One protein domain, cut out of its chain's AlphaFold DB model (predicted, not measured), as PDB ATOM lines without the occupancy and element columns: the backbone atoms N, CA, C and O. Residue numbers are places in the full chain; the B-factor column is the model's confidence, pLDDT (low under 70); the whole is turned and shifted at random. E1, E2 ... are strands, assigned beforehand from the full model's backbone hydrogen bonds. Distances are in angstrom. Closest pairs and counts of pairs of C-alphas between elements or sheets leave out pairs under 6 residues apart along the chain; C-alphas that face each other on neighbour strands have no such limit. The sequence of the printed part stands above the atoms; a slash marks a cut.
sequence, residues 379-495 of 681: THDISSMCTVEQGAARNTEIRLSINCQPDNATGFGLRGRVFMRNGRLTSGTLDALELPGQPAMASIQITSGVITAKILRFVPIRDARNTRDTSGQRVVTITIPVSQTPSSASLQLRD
ATOM      1  N   THR A 379      13.691  29.022 -13.287       94.50
ATOM      2  CA  THR A 379      13.964  30.241 -14.044       94.50
ATOM      3  C   THR A 379      15.463  30.399 -14.190       94.50
ATOM      4  O   THR A 379      16.203  30.108 -13.248       94.50
ATOM      5  N   HIS A 380      15.904  30.898 -15.333       94.62
ATOM      6  CA  HIS A 380      17.277  31.336 -15.524       94.62
ATOM      7  C   HIS A 380      17.289  32.607 -16.371       94.62
ATOM      8  O   HIS A 380      16.384  32.830 -17.175       94.62
ATOM      9  N   ASP A 381      18.311  33.430 -16.172       95.19
ATOM     10  CA  ASP A 381      18.468  34.686 -16.891       95.19
ATOM     11  C   ASP A 381      19.619  34.553 -17.891       95.19
ATOM     12  O   ASP A 381      20.661  33.965 -17.588       95.19
ATOM     13  N   ILE A 382      19.427  35.121 -19.076       95.25
ATOM     14  CA  ILE A 382      20.486  35.352 -20.057       95.25
ATOM     15  C   ILE A 382      20.653  36.855 -20.260       95.25
ATOM     16  O   ILE A 382      19.696  37.618 -20.107       95.25
ATOM     17  N   SER A 383      21.862  37.284 -20.610       94.88
ATOM     18  CA  SER A 383      22.196  38.703 -20.716       94.88
ATOM     19  C   SER A 383      22.842  39.040 -22.051       94.88
ATOM     20  O   SER A 383      23.534  38.206 -22.632       94.88
ATOM     21  N   SER A 384      22.627  40.279 -22.492       96.06
ATOM     22  CA  SER A 384      23.249  40.866 -23.682       96.06
ATOM     23  C   SER A 384      23.475  42.360 -23.501       96.06
ATOM     24  O   SER A 384      22.719  43.025 -22.782       96.06
ATOM     25  N   MET A 385      24.463  42.915 -24.200       94.94
ATOM     26  CA  MET A 385      24.626  44.360 -24.302       94.94
ATOM     27  C   MET A 385      23.562  44.975 -25.217       94.94
ATOM     28  O   MET A 385      23.359  44.556 -26.359       94.94
ATOM     29  N   CYS A 386      22.901  46.019 -24.719       95.25
ATOM     30  CA  CYS A 386      21.856  46.746 -25.425       95.25
ATOM     31  C   CYS A 386      22.150  48.236 -25.496       95.25
ATOM     32  O   CYS A 386      22.574  48.846 -24.517       95.25
ATOM     33  N   THR A 387      21.831  48.842 -26.634       95.88
ATOM     34  CA  THR A 387      21.696  50.284 -26.770       95.88
ATOM     35  C   THR A 387      20.228  50.691 -26.727       95.88
ATOM     36  O   THR A 387      19.351  50.022 -27.281       95.88
ATOM     37  N   VAL A 388      19.955  51.799 -26.037       94.81
ATOM     38  CA  VAL A 388      18.622  52.407 -25.972       94.81
ATOM     39  C   VAL A 388      18.719  53.848 -26.440       94.81
ATOM     40  O   VAL A 388      19.409  54.665 -25.834       94.81
ATOM     41  N   GLU A 389      18.002  54.160 -27.514       93.69
ATOM     42  CA  GLU A 389      17.953  55.494 -28.105       93.69
ATOM     43  C   GLU A 389      16.572  56.108 -27.897       93.69
ATOM     44  O   GLU A 389      15.547  55.547 -28.292       93.69
ATOM     45  N   GLN A 390      16.539  57.288 -27.284       90.19
ATOM     46  CA  GLN A 390      15.307  58.043 -27.109       90.19
ATOM     47  C   GLN A 390      15.031  58.903 -28.348       90.19
ATOM     48  O   GLN A 390      15.807  59.790 -28.695       90.19
ATOM     49  N   GLY A 391      13.891  58.665 -28.996       85.00
ATOM     50  CA  GLY A 391      13.379  59.510 -30.070       85.00
ATOM     51  C   GLY A 391      12.678  60.772 -29.554       85.00
ATOM     52  O   GLY A 391      12.402  60.921 -28.361       85.00
ATOM     53  N   ALA A 392      12.340  61.678 -30.475       80.12
ATOM     54  CA  ALA A 392      11.606  62.900 -30.153       80.12
ATOM     55  C   ALA A 392      10.244  62.592 -29.504       80.12
ATOM     56  O   ALA A 392       9.486  61.751 -29.996       80.12
ATOM     57  N   ALA A 393       9.923  63.308 -28.424       79.94
ATOM     58  CA  ALA A 393       8.621  63.213 -27.780       79.94
ATOM     59  C   ALA A 393       7.534  63.849 -28.663       79.94
ATOM     60  O   ALA A 393       7.731  64.930 -29.220       79.94
ATOM     61  N   ARG A 394       6.369  63.206 -28.771       80.44
ATOM     62  CA  ARG A 394       5.186  63.744 -29.464       80.44
ATOM     63  C   ARG A 394       3.983  63.636 -28.537       80.44
ATOM     64  O   ARG A 394       3.670  62.547 -28.075       80.44
ATOM     65  N   ASN A 395       3.307  64.751 -28.253       79.50
ATOM     66  CA  ASN A 395       2.102  64.778 -27.408       79.50
ATOM     67  C   ASN A 395       2.272  64.017 -26.073       79.50
ATOM     68  O   ASN A 395       1.431  63.193 -25.719       79.50
ATOM     69  N   THR A 396       3.372  64.267 -25.347       82.50
ATOM     70  CA  THR A 396       3.771  63.594 -24.081       82.50
ATOM     71  C   THR A 396       4.148  62.111 -24.184       82.50
ATOM     72  O   THR A 396       4.504  61.503 -23.175       82.50
ATOM     73  N   GLU A 397       4.115  61.524 -25.381       90.00
ATOM     74  CA  GLU A 397       4.588  60.166 -25.632       90.00
ATOM     75  C   GLU A 397       6.050  60.175 -26.092       90.00
ATOM     76  O   GLU A 397       6.433  60.923 -26.993       90.00
ATOM     77  N   ILE A 398       6.875  59.345 -25.459       90.44
ATOM     78  CA  ILE A 398       8.292  59.159 -25.770       90.44
ATOM     79  C   ILE A 398       8.451  57.809 -26.465       90.44
ATOM     80  O   ILE A 398       7.952  56.794 -25.977       90.44
ATOM     81  N   ARG A 399       9.182  57.792 -27.581       93.19
ATOM     82  CA  ARG A 399       9.597  56.561 -28.257       93.19
ATOM     83  C   ARG A 399      11.001  56.177 -27.802       93.19
ATOM     84  O   ARG A 399      11.908  56.999 -27.902       93.19
ATOM     85  N   LEU A 400      11.194  54.929 -27.391       93.69
ATOM     86  CA  LEU A 400      12.515  54.336 -27.180       93.69
ATOM     87  C   LEU A 400      12.751  53.265 -28.245       93.69
ATOM     88  O   LEU A 400      11.913  52.382 -28.422       93.69
ATOM     89  N   SER A 401      13.873  53.353 -28.954       95.50
ATOM     90  CA  SER A 401      14.368  52.300 -29.841       95.50
ATOM     91  C   SER A 401      15.393  51.468 -29.075       95.50
ATOM     92  O   SER A 401      16.272  52.025 -28.423       95.50
ATOM     93  N   ILE A 402      15.259  50.146 -29.131       95.94
ATOM     94  CA  ILE A 402      16.071  49.197 -28.369       95.94
ATOM     95  C   ILE A 402      16.784  48.285 -29.362       95.94
ATOM     96  O   ILE A 402      16.142  47.705 -30.244       95.94
ATOM     97  N   ASN A 403      18.097  48.145 -29.203       96.56
ATOM     98  CA  ASN A 403      18.913  47.244 -30.002       96.56
ATOM     99  C   ASN A 403      19.907  46.500 -29.104       96.56
ATOM    100  O   ASN A 403      20.816  47.106 -28.550       96.56
ATOM    101  N   CYS A 404      19.729  45.195 -28.962       95.94
ATOM    102  CA  CYS A 404      20.612  44.302 -28.230       95.94
ATOM    103  C   CYS A 404      21.369  43.418 -29.209       95.94
ATOM    104  O   CYS A 404      20.764  42.843 -30.119       95.94
ATOM    105  N   GLN A 405      22.676  43.304 -29.003       90.44
ATOM    106  CA  GLN A 405      23.538  42.425 -29.780       90.44
ATOM    107  C   GLN A 405      23.885  41.199 -28.930       90.44
ATOM    108  O   GLN A 405      24.166  41.357 -27.741       90.44
ATOM    109  N   PRO A 406      23.864  39.982 -29.494       84.44
ATOM    110  CA  PRO A 406      24.325  38.809 -28.769       84.44
ATOM    111  C   PRO A 406      25.842  38.922 -28.550       84.44
ATOM    112  O   PRO A 406      26.616  38.913 -29.504       84.44
ATOM    113  N   ASP A 407      26.271  39.031 -27.291       70.75
ATOM    114  CA  ASP A 407      27.693  39.202 -26.940       70.75
ATOM    115  C   ASP A 407      28.535  37.945 -27.242       70.75
ATOM    116  O   ASP A 407      29.759  38.009 -27.361       70.75
ATOM    117  N   ASN A 408      27.884  36.779 -27.333       71.12
ATOM    118  CA  ASN A 408      28.462  35.461 -27.600       71.12
ATOM    119  C   ASN A 408      27.347  34.458 -27.984       71.12
ATOM    120  O   ASN A 408      26.178  34.825 -28.093       71.12
ATOM    121  N   ALA A 409      27.680  33.166 -28.113       76.44
ATOM    122  CA  ALA A 409      26.712  32.099 -28.411       76.44
ATOM    123  C   ALA A 409      25.626  31.869 -27.331       76.44
ATOM    124  O   ALA A 409      24.738  31.052 -27.548       76.44
ATOM    125  N   THR A 410      25.700  32.544 -26.178       84.88
ATOM    126  CA  THR A 410      24.764  32.416 -25.042       84.88
ATOM    127  C   THR A 410      23.920  33.671 -24.782       84.88
ATOM    128  O   THR A 410      22.996  33.620 -23.972       84.88
ATOM    129  N   GLY A 411      24.209  34.783 -25.467       90.38
ATOM    130  CA  GLY A 411      23.428  36.020 -25.391       90.38
ATOM    131  C   GLY A 411      22.222  36.017 -26.336       90.38
ATOM    132  O   GLY A 411      22.132  35.210 -27.259       90.38
ATOM    133  N   PHE A 412      21.296  36.950 -26.125       95.62
ATOM    134  CA  PHE A 412      20.146  37.191 -27.000       95.62
ATOM    135  C   PHE A 412      20.333  38.418 -27.908       95.62
ATOM    136  O   PHE A 412      20.931  39.422 -27.517       95.62
ATOM    137  N   GLY A 413      19.775  38.367 -29.112       95.44
ATOM    138  CA  GLY A 413      19.586  39.529 -29.979       95.44
ATOM    139  C   GLY A 413      18.178  40.093 -29.806       95.44
ATOM    140  O   GLY A 413      17.212  39.341 -29.687       95.44
ATOM    141  N   LEU A 414      18.022  41.415 -29.787       96.19
ATOM    142  CA  LEU A 414      16.699  42.040 -29.716       96.19
ATOM    143  C   LEU A 414      16.687  43.336 -30.508       96.19
ATOM    144  O   LEU A 414      17.544  44.192 -30.328       96.19
ATOM    145  N   ARG A 415      15.663  43.521 -31.336       96.56
ATOM    146  CA  ARG A 415      15.387  44.790 -32.005       96.56
ATOM    147  C   ARG A 415      13.931  45.146 -31.815       96.56
ATOM    148  O   ARG A 415      13.048  44.355 -32.140       96.56
ATOM    149  N   GLY A 416      13.670  46.341 -31.306       95.44
ATOM    150  CA  GLY A 416      12.302  46.777 -31.100       95.44
ATOM    151  C   GLY A 416      12.167  48.237 -30.728       95.44
ATOM    152  O   GLY A 416      13.130  49.002 -30.657       95.44
ATOM    153  N   ARG A 417      10.921  48.624 -30.492       94.56
ATOM    154  CA  ARG A 417      10.533  49.980 -30.122       94.56
ATOM    155  C   ARG A 417       9.397  49.947 -29.118       94.56
ATOM    156  O   ARG A 417       8.454  49.173 -29.266       94.56
ATOM    157  N   VAL A 418       9.467  50.821 -28.126       94.69
ATOM    158  CA  VAL A 418       8.405  51.007 -27.133       94.69
ATOM    159  C   VAL A 418       7.984  52.468 -27.084       94.69
ATOM    160  O   VAL A 418       8.792  53.375 -27.295       94.69
ATOM    161  N   PHE A 419       6.709  52.681 -26.805       92.75
ATOM    162  CA  PHE A 419       6.075  53.979 -26.661       92.75
ATOM    163  C   PHE A 419       5.620  54.131 -25.215       92.75
ATOM    164  O   PHE A 419       5.066  53.209 -24.615       92.75
ATOM    165  N   MET A 420       5.925  55.283 -24.631       89.19
ATOM    166  CA  MET A 420       5.801  55.524 -23.200       89.19
ATOM    167  C   MET A 420       5.084  56.846 -22.953       89.19
ATOM    168  O   MET A 420       5.468  57.863 -23.520       89.19
ATOM    169  N   ARG A 421       4.125  56.875 -22.027       90.25
ATOM    170  CA  ARG A 421       3.496  58.105 -21.525       90.25
ATOM    171  C   ARG A 421       3.499  58.086 -20.001       90.25
ATOM    172  O   ARG A 421       3.080  57.106 -19.390       90.25
ATOM    173  N   ASN A 422       3.986  59.157 -19.373       86.31
ATOM    174  CA  ASN A 422       4.056  59.294 -17.909       86.31
ATOM    175  C   ASN A 422       4.735  58.095 -17.203       86.31
ATOM    176  O   ASN A 422       4.244  57.602 -16.189       86.31
ATOM    177  N   GLY A 423       5.836  57.578 -17.766       82.62
ATOM    178  CA  GLY A 423       6.600  56.457 -17.192       82.62
ATOM    179  C   GLY A 423       5.963  55.066 -17.346       82.62
ATOM    180  O   GLY A 423       6.555  54.077 -16.909       82.62
ATOM    181  N   ARG A 424       4.800  54.963 -18.001       89.62
ATOM    182  CA  ARG A 424       4.138  53.696 -18.349       89.62
ATOM    183  C   ARG A 424       4.176  53.439 -19.848       89.62
ATOM    184  O   ARG A 424       4.096  54.377 -20.639       89.62
ATOM    185  N   LEU A 425       4.297  52.171 -20.216       90.12
ATOM    186  CA  LEU A 425       4.308  51.729 -21.606       90.12
ATOM    187  C   LEU A 425       2.875  51.768 -22.160       90.12
ATOM    188  O   LEU A 425       1.964  51.239 -21.525       90.12
ATOM    189  N   THR A 426       2.671  52.443 -23.293       90.56
ATOM    190  CA  THR A 426       1.369  52.559 -23.980       90.56
ATOM    191  C   THR A 426       1.226  51.521 -25.088       90.56
ATOM    192  O   THR A 426       0.152  50.960 -25.272       90.56
ATOM    193  N   SER A 427       2.309  51.260 -25.819       91.81
ATOM    194  CA  SER A 427       2.421  50.199 -26.823       91.81
ATOM    195  C   SER A 427       3.891  49.911 -27.138       91.81
ATOM    196  O   SER A 427       4.779  50.688 -26.784       91.81
ATOM    197  N   GLY A 428       4.180  48.814 -27.827       93.94
ATOM    198  CA  GLY A 428       5.516  48.530 -28.336       93.94
ATOM    199  C   GLY A 428       5.539  47.280 -29.201       93.94
ATOM    200  O   GLY A 428       4.620  46.465 -29.150       93.94
ATOM    201  N   THR A 429       6.595  47.135 -29.992       95.44
ATOM    202  CA  THR A 429       6.823  45.975 -30.858       95.44
ATOM    203  C   THR A 429       8.278  45.537 -30.771       95.44
ATOM    204  O   THR A 429       9.173  46.385 -30.733       95.44
ATOM    205  N   LEU A 430       8.526  44.228 -30.777       95.06
ATOM    206  CA  LEU A 430       9.834  43.690 -31.148       95.06
ATOM    207  C   LEU A 430       9.752  43.211 -32.595       95.06
ATOM    208  O   LEU A 430       8.923  42.366 -32.938       95.06
ATOM    209  N   ASP A 431      10.614  43.781 -33.428       93.44
ATOM    210  CA  ASP A 431      10.755  43.399 -34.829       93.44
ATOM    211  C   ASP A 431      11.530  42.078 -34.941       93.44
ATOM    212  O   ASP A 431      11.261  41.281 -35.837       93.44
ATOM    213  N   ALA A 432      12.464  41.838 -34.012       93.44
ATOM    214  CA  ALA A 432      13.207  40.589 -33.883       93.44
ATOM    215  C   ALA A 432      13.571  40.300 -32.416       93.44
ATOM    216  O   ALA A 432      14.005  41.197 -31.689       93.44
ATOM    217  N   LEU A 433      13.441  39.039 -32.008       95.19
ATOM    218  CA  LEU A 433      14.005  38.473 -30.784       95.19
ATOM    219  C   LEU A 433      14.709  37.159 -31.136       95.19
ATOM    220  O   LEU A 433      14.072  36.206 -31.579       95.19
ATOM    221  N   GLU A 434      16.018  37.115 -30.935       94.06
ATOM    222  CA  GLU A 434      16.887  35.981 -31.242       94.06
ATOM    223  C   GLU A 434      17.423  35.405 -29.936       94.06
ATOM    224  O   GLU A 434      18.055  36.112 -29.152       94.06
ATOM    225  N   LEU A 435      17.163  34.124 -29.692       93.31
ATOM    226  CA  LEU A 435      17.677  33.404 -28.529       93.31
ATOM    227  C   LEU A 435      18.789  32.433 -28.965       93.31
ATOM    228  O   LEU A 435      18.787  31.988 -30.116       93.31
ATOM    229  N   PRO A 436      19.720  32.066 -28.067       90.25
ATOM    230  CA  PRO A 436      20.789  31.108 -28.350       90.25
ATOM    231  C   PRO A 436      20.308  29.822 -29.036       90.25
ATOM    232  O   PRO A 436      19.531  29.055 -28.471       90.25
ATOM    233  N   GLY A 437      20.783  29.569 -30.260       87.31
ATOM    234  CA  GLY A 437      20.443  28.358 -31.019       87.31
ATOM    235  C   GLY A 437      18.982  28.265 -31.480       87.31
ATOM    236  O   GLY A 437      18.554  27.190 -31.897       87.31
ATOM    237  N   GLN A 438      18.222  29.360 -31.414       90.56
ATOM    238  CA  GLN A 438      16.814  29.424 -31.802       90.56
ATOM    239  C   GLN A 438      16.633  30.251 -33.085       90.56
ATOM    240  O   GLN A 438      17.394  31.192 -33.323       90.56
ATOM    241  N   PRO A 439      15.614  29.956 -33.912       89.56
ATOM    242  CA  PRO A 439      15.230  30.848 -35.001       89.56
ATOM    243  C   PRO A 439      14.748  32.201 -34.457       89.56
ATOM    244  O   PRO A 439      14.130  32.275 -33.393       89.56
ATOM    245  N   ALA A 440      15.003  33.272 -35.213       90.56
ATOM    246  CA  ALA A 440      14.538  34.611 -34.869       90.56
ATOM    247  C   ALA A 440      13.003  34.661 -34.796       90.56
ATOM    248  O   ALA A 440      12.303  34.232 -35.715       90.56
ATOM    249  N   MET A 441      12.479  35.226 -33.711       92.75
ATOM    250  CA  MET A 441      11.052  35.474 -33.525       92.75
ATOM    251  C   MET A 441      10.702  36.900 -33.949       92.75
ATOM    252  O   MET A 441      11.406  37.841 -33.595       92.75
ATOM    253  N   ALA A 442       9.583  37.067 -34.651       88.81
ATOM    254  CA  ALA A 442       9.072  38.364 -35.097       88.81
ATOM    255  C   ALA A 442       7.605  38.567 -34.679       88.81
ATOM    256  O   ALA A 442       6.973  37.671 -34.111       88.81
ATOM    257  N   SER A 443       7.062  39.754 -34.973       85.12
ATOM    258  CA  SER A 443       5.662  40.128 -34.700       85.12
ATOM    259  C   SER A 443       5.275  40.049 -33.218       85.12
ATOM    260  O   SER A 443       4.135  39.744 -32.871       85.12
ATOM    261  N   ILE A 444       6.224  40.338 -32.327       92.88
ATOM    262  CA  ILE A 444       6.000  40.326 -30.881       92.88
ATOM    263  C   ILE A 444       5.464  41.693 -30.455       92.88
ATOM    264  O   ILE A 444       6.064  42.733 -30.736       92.88
ATOM    265  N   GLN A 445       4.346  41.685 -29.742       93.56
ATOM    266  CA  GLN A 445       3.722  42.862 -29.157       93.56
ATOM    267  C   GLN A 445       4.189  43.062 -27.718       93.56
ATOM    268  O   GLN A 445       4.394  42.113 -26.961       93.56
ATOM    269  N   ILE A 446       4.305  44.324 -27.322       92.00
ATOM    270  CA  ILE A 446       4.541  44.727 -25.940       92.00
ATOM    271  C   ILE A 446       3.320  45.522 -25.500       92.00
ATOM    272  O   ILE A 446       3.148  46.688 -25.850       92.00
ATOM    273  N   THR A 447       2.445  44.861 -24.751       83.69
ATOM    274  CA  THR A 447       1.162  45.434 -24.320       83.69
ATOM    275  C   THR A 447       1.233  46.059 -22.931       83.69
ATOM    276  O   THR A 447       0.359  46.836 -22.559       83.69
ATOM    277  N   SER A 448       2.269  45.739 -22.153       84.81
ATOM    278  CA  SER A 448       2.462  46.284 -20.813       84.81
ATOM    279  C   SER A 448       3.940  46.369 -20.436       84.81
ATOM    280  O   SER A 448       4.777  45.587 -20.888       84.81
ATOM    281  N   GLY A 449       4.263  47.348 -19.597       88.19
ATOM    282  CA  GLY A 449       5.610  47.583 -19.101       88.19
ATOM    283  C   GLY A 449       5.699  48.873 -18.296       88.19
ATOM    284  O   GLY A 449       4.810  49.730 -18.340       88.19
ATOM    285  N   VAL A 450       6.779  49.007 -17.538       91.69
ATOM    286  CA  VAL A 450       7.039  50.169 -16.686       91.69
ATOM    287  C   VAL A 450       8.495  50.584 -16.794       91.69
ATOM    288  O   VAL A 450       9.377  49.743 -16.968       91.69
ATOM    289  N   ILE A 451       8.745  51.883 -16.640       89.62
ATOM    290  CA  ILE A 451      10.080  52.383 -16.324       89.62
ATOM    291  C   ILE A 451      10.074  52.824 -14.866       89.62
ATOM    292  O   ILE A 451       9.329  53.720 -14.480       89.62
ATOM    293  N   THR A 452      10.894  52.187 -14.035       87.25
ATOM    294  CA  THR A 452      11.078  52.561 -12.623       87.25
ATOM    295  C   THR A 452      12.566  52.653 -12.341       87.25
ATOM    296  O   THR A 452      13.320  51.796 -12.782       87.25
ATOM    297  N   ALA A 453      13.006  53.715 -11.658       87.00
ATOM    298  CA  ALA A 453      14.423  53.942 -11.350       87.00
ATOM    299  C   ALA A 453      15.361  53.810 -12.577       87.00
ATOM    300  O   ALA A 453      16.457  53.272 -12.476       87.00
ATOM    301  N   LYS A 454      14.921  54.307 -13.747       89.25
ATOM    302  CA  LYS A 454      15.644  54.208 -15.033       89.25
ATOM    303  C   LYS A 454      15.914  52.765 -15.498       89.25
ATOM    304  O   LYS A 454      16.868  52.521 -16.231       89.25
ATOM    305  N   ILE A 455      15.055  51.825 -15.118       93.25
ATOM    306  CA  ILE A 455      15.045  50.451 -15.621       93.25
ATOM    307  C   ILE A 455      13.731  50.235 -16.362       93.25
ATOM    308  O   ILE A 455      12.656  50.383 -15.776       93.25
ATOM    309  N   LEU A 456      13.823  49.905 -17.648       93.94
ATOM    310  CA  LEU A 456      12.695  49.494 -18.469       93.94
ATOM    311  C   LEU A 456      12.446  48.000 -18.264       93.94
ATOM    312  O   LEU A 456      13.342  47.189 -18.482       93.94
ATOM    313  N   ARG A 457      11.221  47.646 -17.875       95.69
ATOM    314  CA  ARG A 457      10.783  46.258 -17.711       95.69
ATOM    315  C   ARG A 457       9.479  46.023 -18.454       95.69
ATOM    316  O   ARG A 457       8.515  46.761 -18.239       95.69
ATOM    317  N   PHE A 458       9.429  44.984 -19.279       95.12
ATOM    318  CA  PHE A 458       8.230  44.622 -20.036       95.12
ATOM    319  C   PHE A 458       8.130  43.114 -20.286       95.12
ATOM    320  O   PHE A 458       9.106  42.376 -20.134       95.12
ATOM    321  N   VAL A 459       6.928  42.673 -20.664       93.19
ATOM    322  CA  VAL A 459       6.618  41.275 -20.990       93.19
ATOM    323  C   VAL A 459       6.260  41.186 -22.476       93.19
ATOM    324  O   VAL A 459       5.341  41.888 -22.910       93.19
ATOM    325  N   PRO A 460       6.968  40.364 -23.270       93.50
ATOM    326  CA  PRO A 460       6.617  40.135 -24.665       93.50
ATOM    327  C   PRO A 460       5.418  39.180 -24.794       93.50
ATOM    328  O   PRO A 460       5.344  38.152 -24.120       93.50
ATOM    329  N   ILE A 461       4.488  39.520 -25.685       92.75
ATOM    330  CA  ILE A 461       3.310  38.719 -26.038       92.75
ATOM    331  C   ILE A 461       3.302  38.522 -27.552       92.75
ATOM    332  O   ILE A 461       3.514  39.468 -28.308       92.75
ATOM    333  N   ARG A 462       3.028  37.306 -28.020       90.69
ATOM    334  CA  ARG A 462       2.960  36.989 -29.453       90.69
ATOM    335  C   ARG A 462       1.671  36.237 -29.741       90.69
ATOM    336  O   ARG A 462       1.349  35.292 -29.033       90.69
ATOM    337  N   ASP A 463       0.915  36.688 -30.740       84.31
ATOM    338  CA  ASP A 463      -0.379  36.103 -31.126       84.31
ATOM    339  C   ASP A 463      -1.341  35.916 -29.936       84.31
ATOM    340  O   ASP A 463      -1.965  34.868 -29.777       84.31
ATOM    341  N   ALA A 464      -1.406  36.932 -29.065       86.06
ATOM    342  CA  ALA A 464      -2.173  36.938 -27.815       86.06
ATOM    343  C   ALA A 464      -1.790  35.850 -26.783       86.06
ATOM    344  O   ALA A 464      -2.532  35.623 -25.830       86.06
ATOM    345  N   ARG A 465      -0.620  35.212 -26.927       91.88
ATOM    346  CA  ARG A 465      -0.065  34.201 -26.011       91.88
ATOM    347  C   ARG A 465       1.294  34.621 -25.450       91.88
ATOM    348  O   ARG A 465       1.919  35.574 -25.928       91.88
ATOM    349  N   ASN A 466       1.769  33.903 -24.432       93.88
ATOM    350  CA  ASN A 466       3.119  34.103 -23.917       93.88
ATOM    351  C   ASN A 466       4.152  33.827 -25.024       93.88
ATOM    352  O   ASN A 466       4.035  32.847 -25.756       93.88
ATOM    353  N   THR A 467       5.187  34.663 -25.142       95.31
ATOM    354  CA  THR A 467       6.283  34.393 -26.084       95.31
ATOM    355  C   THR A 467       7.115  33.204 -25.599       95.31
ATOM    356  O   THR A 467       7.661  33.238 -24.493       95.31
ATOM    357  N   ARG A 468       7.211  32.159 -26.428       94.75
ATOM    358  CA  ARG A 468       8.011  30.954 -26.177       94.75
ATOM    359  C   ARG A 468       8.964  30.674 -27.334       94.75
ATOM    360  O   ARG A 468       8.642  30.974 -28.482       94.75
ATOM    361  N   ASP A 469      10.117  30.101 -27.014       94.00
ATOM    362  CA  ASP A 469      11.079  29.604 -28.000       94.00
ATOM    363  C   ASP A 469      10.652  28.233 -28.576       94.00
ATOM    364  O   ASP A 469       9.573  27.721 -28.263       94.00
ATOM    365  N   THR A 470      11.488  27.610 -29.419       94.69
ATOM    366  CA  THR A 470      11.158  26.296 -30.010       94.69
ATOM    367  C   THR A 470      11.327  25.121 -29.042       94.69
ATOM    368  O   THR A 470      10.807  24.037 -29.309       94.69
ATOM    369  N   SER A 471      11.987  25.330 -27.897       93.19
ATOM    370  CA  SER A 471      12.050  24.352 -26.803       93.19
ATOM    371  C   SER A 471      10.809  24.406 -25.894       93.19
ATOM    372  O   SER A 471      10.536  23.466 -25.144       93.19
ATOM    373  N   GLY A 472       9.998  25.463 -26.010       94.19
ATOM    374  CA  GLY A 472       8.806  25.709 -25.204       94.19
ATOM    375  C   GLY A 472       9.070  26.566 -23.961       94.19
ATOM    376  O   GLY A 472       8.137  26.813 -23.186       94.19
ATOM    377  N   GLN A 473      10.299  27.049 -23.763       94.75
ATOM    378  CA  GLN A 473      10.650  27.960 -22.677       94.75
ATOM    379  C   GLN A 473       9.995  29.322 -22.887       94.75
ATOM    380  O   GLN A 473      10.011  29.883 -23.982       94.75
ATOM    381  N   ARG A 474       9.411  29.872 -21.819       95.81
ATOM    382  CA  ARG A 474       8.739  31.174 -21.856       95.81
ATOM    383  C   ARG A 474       9.723  32.304 -21.599       95.81
ATOM    384  O   ARG A 474      10.431  32.273 -20.595       95.81
ATOM    385  N   VAL A 475       9.653  33.350 -22.418       95.38
ATOM    386  CA  VAL A 475      10.254  34.657 -22.134       95.38
ATOM    387  C   VAL A 475       9.353  35.397 -21.144       95.38
ATOM    388  O   VAL A 475       8.304  35.921 -21.511       95.38
ATOM    389  N   VAL A 476       9.732  35.401 -19.865       94.69
ATOM    390  CA  VAL A 476       8.892  35.933 -18.777       94.69
ATOM    391  C   VAL A 476       8.963  37.450 -18.715       94.69
ATOM    392  O   VAL A 476       7.956  38.123 -18.509       94.69
ATOM    393  N   THR A 477      10.163  38.010 -18.819       95.25
ATOM    394  CA  THR A 477      10.402  39.444 -18.656       95.25
ATOM    395  C   THR A 477      11.719  39.823 -19.316       95.25
ATOM    396  O   THR A 477      12.690  39.071 -19.243       95.25
ATOM    397  N   ILE A 478      11.750  41.011 -19.917       96.62
ATOM    398  CA  ILE A 478      12.969  41.649 -20.415       96.62
ATOM    399  C   ILE A 478      13.212  42.915 -19.595       96.62
ATOM    400  O   ILE A 478      12.299  43.731 -19.415       96.62
ATOM    401  N   THR A 479      14.434  43.062 -19.085       96.75
ATOM    402  CA  THR A 479      14.850  44.155 -18.202       96.75
ATOM    403  C   THR A 479      16.062  44.869 -18.784       96.75
ATOM    404  O   THR A 479      17.107  44.256 -18.989       96.75
ATOM    405  N   ILE A 480      15.935  46.176 -19.022       95.81
ATOM    406  CA  ILE A 480      16.952  46.993 -19.693       95.81
ATOM    407  C   ILE A 480      17.220  48.263 -18.875       95.81
ATOM    408  O   ILE A 480      16.323  49.103 -18.737       95.81
ATOM    409  N   PRO A 481      18.434  48.454 -18.335       94.62
ATOM    410  CA  PRO A 481      18.837  49.736 -17.769       94.62
ATOM    411  C   PRO A 481      18.888  50.812 -18.866       94.62
ATOM    412  O   PRO A 481      19.594  50.651 -19.856       94.62
ATOM    413  N   VAL A 482      18.163  51.923 -18.693       89.50
ATOM    414  CA  VAL A 482      18.095  53.023 -19.684       89.50
ATOM    415  C   VAL A 482      18.922  54.251 -19.287       89.50
ATOM    416  O   VAL A 482      18.958  55.240 -20.011       89.50
ATOM    417  N   SER A 483      19.575  54.227 -18.121       81.25
ATOM    418  CA  SER A 483      20.384  55.347 -17.616       81.25
ATOM    419  C   SER A 483      21.760  55.477 -18.263       81.25
ATOM    420  O   SER A 483      22.365  56.541 -18.177       81.25
ATOM    421  N   GLN A 484      22.275  54.383 -18.822       81.62
ATOM    422  CA  GLN A 484      23.574  54.278 -19.479       81.62
ATOM    423  C   GLN A 484      23.370  53.405 -20.718       81.62
ATOM    424  O   GLN A 484      22.623  52.434 -20.655       81.62
ATOM    425  N   THR A 485      23.974  53.780 -21.840       82.56
ATOM    426  CA  THR A 485      23.896  53.036 -23.101       82.56
ATOM    427  C   THR A 485      25.309  52.984 -23.697       82.56
ATOM    428  O   THR A 485      25.930  54.044 -23.816       82.56
ATOM    429  N   PRO A 486      25.862  51.799 -24.017       89.75
ATOM    430  CA  PRO A 486      25.239  50.482 -23.900       89.75
ATOM    431  C   PRO A 486      25.111  50.016 -22.434       89.75
ATOM    432  O   PRO A 486      25.881  50.430 -21.568       89.75
ATOM    433  N   SER A 487      24.136  49.156 -22.146       93.06
ATOM    434  CA  SER A 487      23.914  48.545 -20.828       93.06
ATOM    435  C   SER A 487      23.710  47.040 -20.942       93.06
ATOM    436  O   SER A 487      23.268  46.542 -21.973       93.06
ATOM    437  N   SER A 488      24.019  46.308 -19.870       93.75
ATOM    438  CA  SER A 488      23.690  44.885 -19.789       93.75
ATOM    439  C   SER A 488      22.197  44.734 -19.497       93.75
ATOM    440  O   SER A 488      21.724  45.105 -18.418       93.75
ATOM    441  N   ALA A 489      21.448  44.229 -20.474       95.56
ATOM    442  CA  ALA A 489      20.067  43.817 -20.290       95.56
ATOM    443  C   ALA A 489      19.996  42.342 -19.907       95.56
ATOM    444  O   ALA A 489      20.848  41.552 -20.306       95.56
ATOM    445  N   SER A 490      18.935  41.976 -19.196       96.12
ATOM    446  CA  SER A 490      18.615  40.586 -18.866       96.12
ATOM    447  C   SER A 490      17.269  40.182 -19.455       96.12
ATOM    448  O   SER A 490      16.315  40.967 -19.493       96.12
ATOM    449  N   LEU A 491      17.199  38.936 -19.901       96.56
ATOM    450  CA  LEU A 491      15.996  38.258 -20.352       96.56
ATOM    451  C   LEU A 491      15.818  37.009 -19.494       96.56
ATOM    452  O   LEU A 491      16.699  36.154 -19.440       96.56
ATOM    453  N   GLN A 492      14.667  36.912 -18.833       96.81
ATOM    454  CA  GLN A 492      14.334  35.773 -17.986       96.81
ATOM    455  C   GLN A 492      13.584  34.700 -18.777       96.81
ATOM    456  O   GLN A 492      12.512  34.966 -19.331       96.81
ATOM    457  N   LEU A 493      14.123  33.481 -18.769       96.06
ATOM    458  CA  LEU A 493      13.524  32.285 -19.349       96.06
ATOM    459  C   LEU A 493      12.987  31.359 -18.257       96.06
ATOM    460  O   LEU A 493      13.556  31.246 -17.166       96.06
ATOM    461  N   ARG A 494      11.883  30.667 -18.554       96.06
ATOM    462  CA  ARG A 494      11.265  29.706 -17.633       96.06
ATOM    463  C   ARG A 494      10.875  28.407 -18.321       96.06
ATOM    464  O   ARG A 494      10.164  28.426 -19.328       96.06
ATOM    465  N   ASP A 495      11.281  27.285 -17.733       94.12
ATOM    466  CA  ASP A 495      11.122  25.945 -18.314       94.12
ATOM    467  C   ASP A 495       9.794  25.272 -17.925       94.12
ATOM    468  O   ASP A 495       9.720  24.210 -17.308       94.12
TER     469      ASP A 495
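AT A GLANCE: This is residues 379 to 495 of the 681 residues of an uncharacterized protein of Sulfurirhabdus autotrophica (UniProt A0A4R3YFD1). This is a closed barrel of eight antiparallel strands, E1 to E8, set round the ring in the order in which they come along the chain, with E8 beside E1 to shut it. The wall is the whole body: E1, E4 and E5 bend as they run round it, and loops join the strands at the two ends of the barrel. The printed part has 117 residues with eight named strands and no named helix, and its class is all strand. It is compact, with a radius of gyration of the C-alphas of 13.3 A, and spans 41 by 30 by 22 A.

IN THESE COORDINATES: Find C-alpha 379 at (13.964, 30.241, -14.044); from there E1, the longest strand by residues, runs through residues 379 to 390 for 30.7 A to C-alpha 390 at (15.307, 58.043, -27.109), and it bends by 66 degrees at residue 385. Next come E2, residues 397 to 405, 26.3 A long, and E3, residues 413 to 421, 26.0 A. E4, residues 424 to 434, covers 25.3 A and bends by 74 degrees at residue 427; E5, residues 444 to 452, covers 22.6 A and bends by 64 degrees at residue 447. Then read E6, residues 455 to 462, 22.8 A; E7, residues 474 to 481, 21.5 A; and E8, residues 487 to 494, 22.9 A, which ends at C-alpha 494, (11.265, 29.706, -17.633).

HOW THE PARTS SIT: Look first where the ring closes: E8 and E1 are antiparallel at 143 degrees between directions, with N 386 and O 487 2.8 A apart, within hydrogen-bond range. E8 lies beside residues 379 to 386 of E1, and E2 lies on the other side, beside residues 385 to 390. The eight strands form a meander, each the antiparallel neighbour of the one before, and each two in succession form a hairpin. Within hydrogen-bond range you will find N 387 and O 403 at 2.8 A between E1 and E2, N 398 and O 420 at 2.8 A between E2 and E3, and N 419 and O 427 at 2.8 A between E3 and E4. Further round are N 446 and O 428 at 2.8 A between E4 and E5, N 445 and O 461 at 2.8 A between E5 and E6, N 456 and O 480 at 2.8 A between E6 and E7, and N 479 and O 490 at 2.8 A between E7 and E8. Across the barrel E1 and E5 are apart, as are E4 and E8.

THE WHOLE: The two C-alphas farthest apart are those of Asn 395 and Ser 471, at 41.6 A, while those of Thr 379 and Asp 495, the first and last printed, are 6.7 A apart. The link from E6 to E7, 11 residues, is long; within it residues 465 to 466 pair antiparallel with residues 461 to 462 of E6. The printed part has no cut, its mean pLDDT is 91.2, and no printed residue is under 70.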